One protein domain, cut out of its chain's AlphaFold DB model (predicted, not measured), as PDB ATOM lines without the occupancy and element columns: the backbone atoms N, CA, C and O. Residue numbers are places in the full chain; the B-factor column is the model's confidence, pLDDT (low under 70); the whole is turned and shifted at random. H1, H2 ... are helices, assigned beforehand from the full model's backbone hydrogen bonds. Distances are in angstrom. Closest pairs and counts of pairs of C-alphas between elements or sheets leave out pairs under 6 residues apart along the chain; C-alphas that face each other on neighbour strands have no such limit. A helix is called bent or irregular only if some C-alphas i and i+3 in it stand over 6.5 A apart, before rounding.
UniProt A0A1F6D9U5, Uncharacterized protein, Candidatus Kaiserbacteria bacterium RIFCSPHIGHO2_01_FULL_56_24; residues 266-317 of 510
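Overview. This is residues 266 to 317 of the 510 residues of an uncharacterized protein of Candidatus Kaiserbacteria bacterium RIFCSPHIGHO2_01_FULL_56_24 (UniProt A0A1F6D9U5). A short helix, H1, and a looping link make a small foot near the beginning of one long helix, H2, which makes the length of a rod. Residues 292 to 317, in H2, stick out free. The printed part has 52 residues with two named helices, H1 then H2, and no named strand: all helix. It is extended, with a radius of gyration of the C-alphas of 17.2 A and spans of 55 by 16 by 12 A.

Arrangement. H1, residues 266 to 270, and H2, residues 280 to 317, only just touch, with 3 pairs of C-alphas within 8 A. The closest C-alphas are those of Ile 269 and Arg 287, 6.6 A apart. H2 touches H1 with residues 283 to 287 alone. In H1 every O i to N i+4 pair is within hydrogen-bond range; in H2, 32 of 34 are.

Along the chain. H1 begins at C-alpha 266 (9.720, -13.632, 35.649). H2 measures 53.4 A, from C-alpha 280 (10.929, -22.815, 39.809) to C-alpha 317 (5.600, -10.893, -11.994). H2 is neither bent nor irregular, but only just: C-alphas 287 and 290 are 6.2 A apart.

Size, cuts and confidence. The C-alphas farthest apart, of Asp 279 and Ala 317, are 55.1 A apart. The printed part has no cut, and the link from H1 to H2 is short, with 9 residues. Mean pLDDT of the printed part is 83.6; residues 293 to 294 are under 70.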
ATOM      1  N   TYR A 266      10.926 -13.124  34.980       88.75
ATOM      2  CA  TYR A 266       9.720 -13.632  35.649       88.75
ATOM      3  C   TYR A 266       8.458 -12.864  35.241       88.75
ATOM      4  O   TYR A 266       7.471 -13.464  34.822       88.75
ATOM      5  N   ASN A 267       8.518 -11.530  35.278       89.44
ATOM      6  CA  ASN A 267       7.385 -10.671  34.926       89.44
ATOM      7  C   ASN A 267       7.014 -10.777  33.439       89.44
ATOM      8  O   ASN A 267       5.833 -10.856  33.111       89.44
ATOM      9  N   TYR A 268       8.015 -10.853  32.553       84.75
ATOM     10  CA  TYR A 268       7.802 -11.014  31.112       84.75
ATOM     11  C   TYR A 268       7.122 -12.343  30.776       84.75
ATOM     12  O   TYR A 268       6.165 -12.389  30.012       84.75
ATOM     13  N   ILE A 269       7.572 -13.447  31.372       83.50
ATOM     14  CA  ILE A 269       6.936 -14.748  31.137       83.50
ATOM     15  C   ILE A 269       5.514 -14.743  31.705       83.50
ATOM     16  O   ILE A 269       4.591 -15.224  31.051       83.50
ATOM     17  N   ASN A 270       5.304 -14.133  32.871       85.50
ATOM     18  CA  ASN A 270       3.986 -14.080  33.497       85.50
ATOM     19  C   ASN A 270       2.967 -13.247  32.727       85.50
ATOM     20  O   ASN A 270       1.786 -13.556  32.831       85.50
ATOM     21  N   SER A 271       3.375 -12.269  31.912       85.81
ATOM     22  CA  SER A 271       2.410 -11.544  31.073       85.81
ATOM     23  C   SER A 271       1.708 -12.438  30.044       85.81
ATOM     24  O   SER A 271       0.622 -12.098  29.584       85.81
ATOM     25  N   TYR A 272       2.276 -13.606  29.713       82.69
ATOM     26  CA  TYR A 272       1.655 -14.576  28.802       82.69
ATOM     27  C   TYR A 272       0.690 -15.547  29.493       82.69
ATOM     28  O   TYR A 272      -0.090 -16.221  28.818       82.69
ATOM     29  N   PHE A 273       0.721 -15.642  30.826       82.44
ATOM     30  CA  PHE A 273      -0.068 -16.614  31.577       82.44
ATOM     31  C   PHE A 273      -1.018 -15.928  32.549       82.44
ATOM     32  O   PHE A 273      -0.628 -15.097  33.356       82.44
ATOM     33  N   ARG A 274      -2.280 -16.371  32.569       81.81
ATOM     34  CA  ARG A 274      -3.291 -15.840  33.503       81.81
ATOM     35  C   ARG A 274      -2.937 -16.032  34.982       81.81
ATOM     36  O   ARG A 274      -3.493 -15.345  35.829       81.81
ATOM     37  N   LYS A 275      -2.090 -17.013  35.310       84.06
ATOM     38  CA  LYS A 275      -1.676 -17.311  36.685       84.06
ATOM     39  C   LYS A 275      -0.153 -17.394  36.746       84.06
ATOM     40  O   LYS A 275       0.402 -18.196  35.991       84.06
ATOM     41  N   PRO A 276       0.513 -16.647  37.641       85.69
ATOM     42  CA  PRO A 276       1.957 -16.732  37.790       85.69
ATOM     43  C   PRO A 276       2.372 -18.130  38.292       85.69
ATOM     44  O   PRO A 276       1.618 -18.789  39.024       85.69
ATOM     45  N   PRO A 277       3.556 -18.627  37.899       87.56
ATOM     46  CA  PRO A 277       4.090 -19.882  38.384       87.56
ATOM     47  C   PRO A 277       4.478 -19.733  39.852       87.56
ATOM     48  O   PRO A 277       5.130 -18.770  40.251       87.56
ATOM     49  N   LYS A 278       4.067 -20.720  40.649       87.88
ATOM     50  CA  LYS A 278       4.295 -20.748  42.098       87.88
ATOM     51  C   LYS A 278       5.712 -21.184  42.478       87.88
ATOM     52  O   LYS A 278       6.152 -20.885  43.577       87.88
ATOM     53  N   ASP A 279       6.405 -21.887  41.588       90.19
ATOM     54  CA  ASP A 279       7.687 -22.539  41.853       90.19
ATOM     55  C   ASP A 279       8.587 -22.565  40.614       90.19
ATOM     56  O   ASP A 279       8.113 -22.404  39.482       90.19
ATOM     57  N   GLU A 280       9.883 -22.786  40.842       92.00
ATOM     58  CA  GLU A 280      10.929 -22.815  39.809       92.00
ATOM     59  C   GLU A 280      10.645 -23.842  38.709       92.00
ATOM     60  O   GLU A 280      10.778 -23.530  37.528       92.00
ATOM     61  N   CYS A 281      10.182 -25.041  39.075       90.81
ATOM     62  CA  CYS A 281       9.818 -26.101  38.133       90.81
ATOM     63  C   CYS A 281       8.736 -25.625  37.159       90.81
ATOM     64  O   CYS A 281       8.842 -25.786  35.944       90.81
ATOM     65  N   ARG A 282       7.661 -25.039  37.686       89.12
ATOM     66  CA  ARG A 282       6.546 -24.548  36.879       89.12
ATOM     67  C   ARG A 282       6.966 -23.354  36.035       89.12
ATOM     68  O   ARG A 282       6.522 -23.253  34.896       89.12
ATOM     69  N   PHE A 283       7.831 -22.488  36.558       90.69
ATOM     70  CA  PHE A 283       8.413 -21.397  35.784       90.69
ATOM     71  C   PHE A 283       9.299 -21.911  34.645       90.69
ATOM     72  O   PHE A 283       9.190 -21.412  33.530       90.69
ATOM     73  N   PHE A 284      10.102 -22.949  34.880       88.50
ATOM     74  CA  PHE A 284      10.882 -23.609  33.835       88.50
ATOM     75  C   PHE A 284       9.973 -24.126  32.719       88.50
ATOM     76  O   PHE A 284      10.201 -23.807  31.556       88.50
ATOM     77  N   TRP A 285       8.878 -24.813  33.053       86.94
ATOM     78  CA  TRP A 285       7.889 -25.233  32.054       86.94
ATOM     79  C   TRP A 285       7.230 -24.049  31.337       86.94
ATOM     80  O   TRP A 285       7.067 -24.087  30.121       86.94
ATOM     81  N   TYR A 286       6.898 -22.974  32.055       86.38
ATOM     82  CA  TYR A 286       6.320 -21.753  31.475       86.38
ATOM     83  C   TYR A 286       7.307 -20.984  30.604       86.38
ATOM     84  O   TYR A 286       6.893 -20.234  29.731       86.38
ATOM     85  N   ARG A 287       8.606 -21.174  30.804       83.50
ATOM     86  CA  ARG A 287       9.643 -20.636  29.934       83.50
ATOM     87  C   ARG A 287       9.834 -21.524  28.710       83.50
ATOM     88  O   ARG A 287       9.820 -21.028  27.592       83.50
ATOM     89  N   VAL A 288       9.997 -22.828  28.914       81.69
ATOM     90  CA  VAL A 288      10.325 -23.783  27.851       81.69
ATOM     91  C   VAL A 288       9.164 -23.941  26.883       81.69
ATOM     92  O   VAL A 288       9.380 -23.807  25.689       81.69
ATOM     93  N   VAL A 289       7.940 -24.167  27.365       77.75
ATOM     94  CA  VAL A 289       6.801 -24.526  26.505       77.75
ATOM     95  C   VAL A 289       6.440 -23.420  25.513       77.75
ATOM     96  O   VAL A 289       6.357 -23.728  24.330       77.75
ATOM     97  N   PRO A 290       6.273 -22.142  25.900       70.69
ATOM     98  CA  PRO A 290       5.970 -21.090  24.940       70.69
ATOM     99  C   PRO A 290       7.153 -20.790  24.043       70.69
ATOM    100  O   PRO A 290       6.932 -20.579  22.863       70.69
ATOM    101  N   ILE A 291       8.388 -20.778  24.558       71.69
ATOM    102  CA  ILE A 291       9.564 -20.509  23.722       71.69
ATOM    103  C   ILE A 291       9.704 -21.608  22.667       71.69
ATOM    104  O   ILE A 291       9.813 -21.290  21.489       71.69
ATOM    105  N   TRP A 292       9.596 -22.879  23.057       70.44
ATOM    106  CA  TRP A 292       9.654 -24.005  22.128       70.44
ATOM    107  C   TRP A 292       8.460 -24.048  21.178       70.44
ATOM    108  O   TRP A 292       8.663 -24.191  19.980       70.44
ATOM    109  N   LEU A 293       7.223 -23.885  21.658       68.25
ATOM    110  CA  LEU A 293       6.040 -23.905  20.789       68.25
ATOM    111  C   LEU A 293       5.999 -22.697  19.849       68.25
ATOM    112  O   LEU A 293       5.683 -22.857  18.673       68.25
ATOM    113  N   LEU A 294       6.351 -21.496  20.322       67.88
ATOM    114  CA  LEU A 294       6.463 -20.322  19.458       67.88
ATOM    115  C   LEU A 294       7.582 -20.523  18.444       67.88
ATOM    116  O   LEU A 294       7.368 -20.240  17.278       67.88
ATOM    117  N   GLN A 295       8.748 -21.039  18.822       72.50
ATOM    118  CA  GLN A 295       9.830 -21.237  17.855       72.50
ATOM    119  C   GLN A 295       9.500 -22.338  16.839       72.50
ATOM    120  O   GLN A 295       9.628 -22.098  15.641       72.50
ATOM    121  N   ILE A 296       8.995 -23.494  17.278       75.12
ATOM    122  CA  ILE A 296       8.658 -24.618  16.390       75.12
ATOM    123  C   ILE A 296       7.474 -24.307  15.481       75.12
ATOM    124  O   ILE A 296       7.472 -24.752  14.344       75.12
ATOM    125  N   VAL A 297       6.452 -23.588  15.946       74.56
ATOM    126  CA  VAL A 297       5.249 -23.357  15.129       74.56
ATOM    127  C   VAL A 297       5.342 -22.032  14.386       74.56
ATOM    128  O   VAL A 297       5.089 -21.975  13.186       74.56
ATOM    129  N   ARG A 298       5.742 -20.950  15.064       74.75
ATOM    130  CA  ARG A 298       5.736 -19.604  14.476       74.75
ATOM    131  C   ARG A 298       6.830 -19.431  13.434       74.75
ATOM    132  O   ARG A 298       6.572 -18.746  12.454       74.75
ATOM    133  N   ILE A 299       8.025 -20.005  13.621       78.81
ATOM    134  CA  ILE A 299       9.110 -19.835  12.641       78.81
ATOM    135  C   ILE A 299       8.749 -20.544  11.327       78.81
ATOM    136  O   ILE A 299       8.697 -19.846  10.315       78.81
ATOM    137  N   PRO A 300       8.376 -21.840  11.296       83.00
ATOM    138  CA  PRO A 300       7.912 -22.483  10.068       83.00
ATOM    139  C   PRO A 300       6.654 -21.840   9.493       83.00
ATOM    140  O   PRO A 300       6.562 -21.700   8.281       83.00
ATOM    141  N   TRP A 301       5.718 -21.378  10.328       82.31
ATOM    142  CA  TRP A 301       4.545 -20.636   9.858       82.31
ATOM    143  C   TRP A 301       4.933 -19.327   9.156       82.31
ATOM    144  O   TRP A 301       4.470 -19.062   8.050       82.31
ATOM    145  N   MET A 302       5.814 -18.518   9.752       83.81
ATOM    146  CA  MET A 302       6.300 -17.278   9.138       83.81
ATOM    147  C   MET A 302       7.109 -17.556   7.867       83.81
ATOM    148  O   MET A 302       6.941 -16.835   6.887       83.81
ATOM    149  N   VAL A 303       7.930 -18.609   7.853       87.31
ATOM    150  CA  VAL A 303       8.684 -19.044   6.667       87.31
ATOM    151  C   VAL A 303       7.739 -19.517   5.562       87.31
ATOM    152  O   VAL A 303       7.902 -19.103   4.420       87.31
ATOM    153  N   PHE A 304       6.715 -20.307   5.887       90.88
ATOM    154  CA  PHE A 304       5.713 -20.783   4.934       90.88
ATOM    155  C   PHE A 304       4.929 -19.623   4.316       90.88
ATOM    156  O   PHE A 304       4.846 -19.520   3.096       90.88
ATOM    157  N   TRP A 305       4.411 -18.699   5.131       89.62
ATOM    158  CA  TRP A 305       3.686 -17.528   4.626       89.62
ATOM    159  C   TRP A 305       4.584 -16.549   3.870       89.62
ATOM    160  O   TRP A 305       4.148 -15.965   2.879       89.62
ATOM    161  N   GLY A 306       5.828 -16.369   4.315       90.44
ATOM    162  CA  GLY A 306       6.834 -15.594   3.592       90.44
ATOM    163  C   GLY A 306       7.128 -16.204   2.221       90.44
ATOM    164  O   GLY A 306       7.045 -15.509   1.212       90.44
ATOM    165  N   GLY A 307       7.371 -17.516   2.175       90.69
ATOM    166  CA  GLY A 307       7.604 -18.273   0.948       90.69
ATOM    167  C   GLY A 307       6.407 -18.245  -0.001       90.69
ATOM    168  O   GLY A 307       6.580 -17.972  -1.184       90.69
ATOM    169  N   LEU A 308       5.187 -18.423   0.515       90.25
ATOM    170  CA  LEU A 308       3.957 -18.345  -0.275       90.25
ATOM    171  C   LEU A 308       3.779 -16.958  -0.906       90.25
ATOM    172  O   LEU A 308       3.458 -16.859  -2.086       90.25
ATOM    173  N   LYS A 309       4.040 -15.878  -0.156       87.88
ATOM    174  CA  LYS A 309       3.979 -14.509  -0.694       87.88
ATOM    175  C   LYS A 309       5.017 -14.272  -1.789       87.88
ATOM    176  O   LYS A 309       4.677 -13.680  -2.810       87.88
ATOM    177  N   ILE A 310       6.248 -14.747  -1.598       88.56
ATOM    178  CA  ILE A 310       7.310 -14.651  -2.612       88.56
ATOM    179  C   ILE A 310       6.917 -15.446  -3.863       88.56
ATOM    180  O   ILE A 310       7.017 -14.927  -4.972       88.56
ATOM    181  N   PHE A 311       6.398 -16.662  -3.695       87.50
ATOM    182  CA  PHE A 311       5.961 -17.519  -4.793       87.50
ATOM    183  C   PHE A 311       4.811 -16.889  -5.590       87.50
ATOM    184  O   PHE A 311       4.931 -16.708  -6.802       87.50
ATOM    185  N   CYS A 312       3.738 -16.452  -4.921       88.69
ATOM    186  CA  CYS A 312       2.630 -15.744  -5.567       88.69
ATOM    187  C   CYS A 312       3.096 -14.452  -6.258       88.69
ATOM    188  O   CYS A 312       2.664 -14.169  -7.375       88.69
ATOM    189  N   GLY A 313       4.007 -13.697  -5.634       85.69
ATOM    190  CA  GLY A 313       4.614 -12.507  -6.232       85.69
ATOM    191  C   GLY A 313       5.412 -12.826  -7.497       85.69
ATOM    192  O   GLY A 313       5.276 -12.124  -8.495       85.69
ATOM    193  N   SER A 314       6.184 -13.917  -7.494       80.19
ATOM    194  CA  SER A 314       6.961 -14.352  -8.658       80.19
ATOM    195  C   SER A 314       6.079 -14.819  -9.819       80.19
ATOM    196  O   SER A 314       6.348 -14.455 -10.960       80.19
ATOM    197  N   ILE A 315       4.976 -15.529  -9.542       85.88
ATOM    198  CA  ILE A 315       3.986 -15.902 -10.563       85.88
ATOM    199  C   ILE A 315       3.333 -14.653 -11.155       85.88
ATOM    200  O   ILE A 315       3.234 -14.537 -12.373       85.88
ATOM    201  N   ALA A 316       2.909 -13.705 -10.314       84.50
ATOM    202  CA  ALA A 316       2.302 -12.463 -10.783       84.50
ATOM    203  C   ALA A 316       3.279 -11.641 -11.642       84.50
ATOM    204  O   ALA A 316       2.896 -11.132 -12.694       84.50
ATOM    205  N   ALA A 317       4.550 -11.561 -11.234       79.25
ATOM    206  CA  ALA A 317       5.600 -10.893 -11.994       79.25
ATOM    207  C   ALA A 317       5.884 -11.593 -13.332       79.25
ATOM    208  O   ALA A 317       5.986 -10.918 -14.352       79.25
TER     209      ALA A 317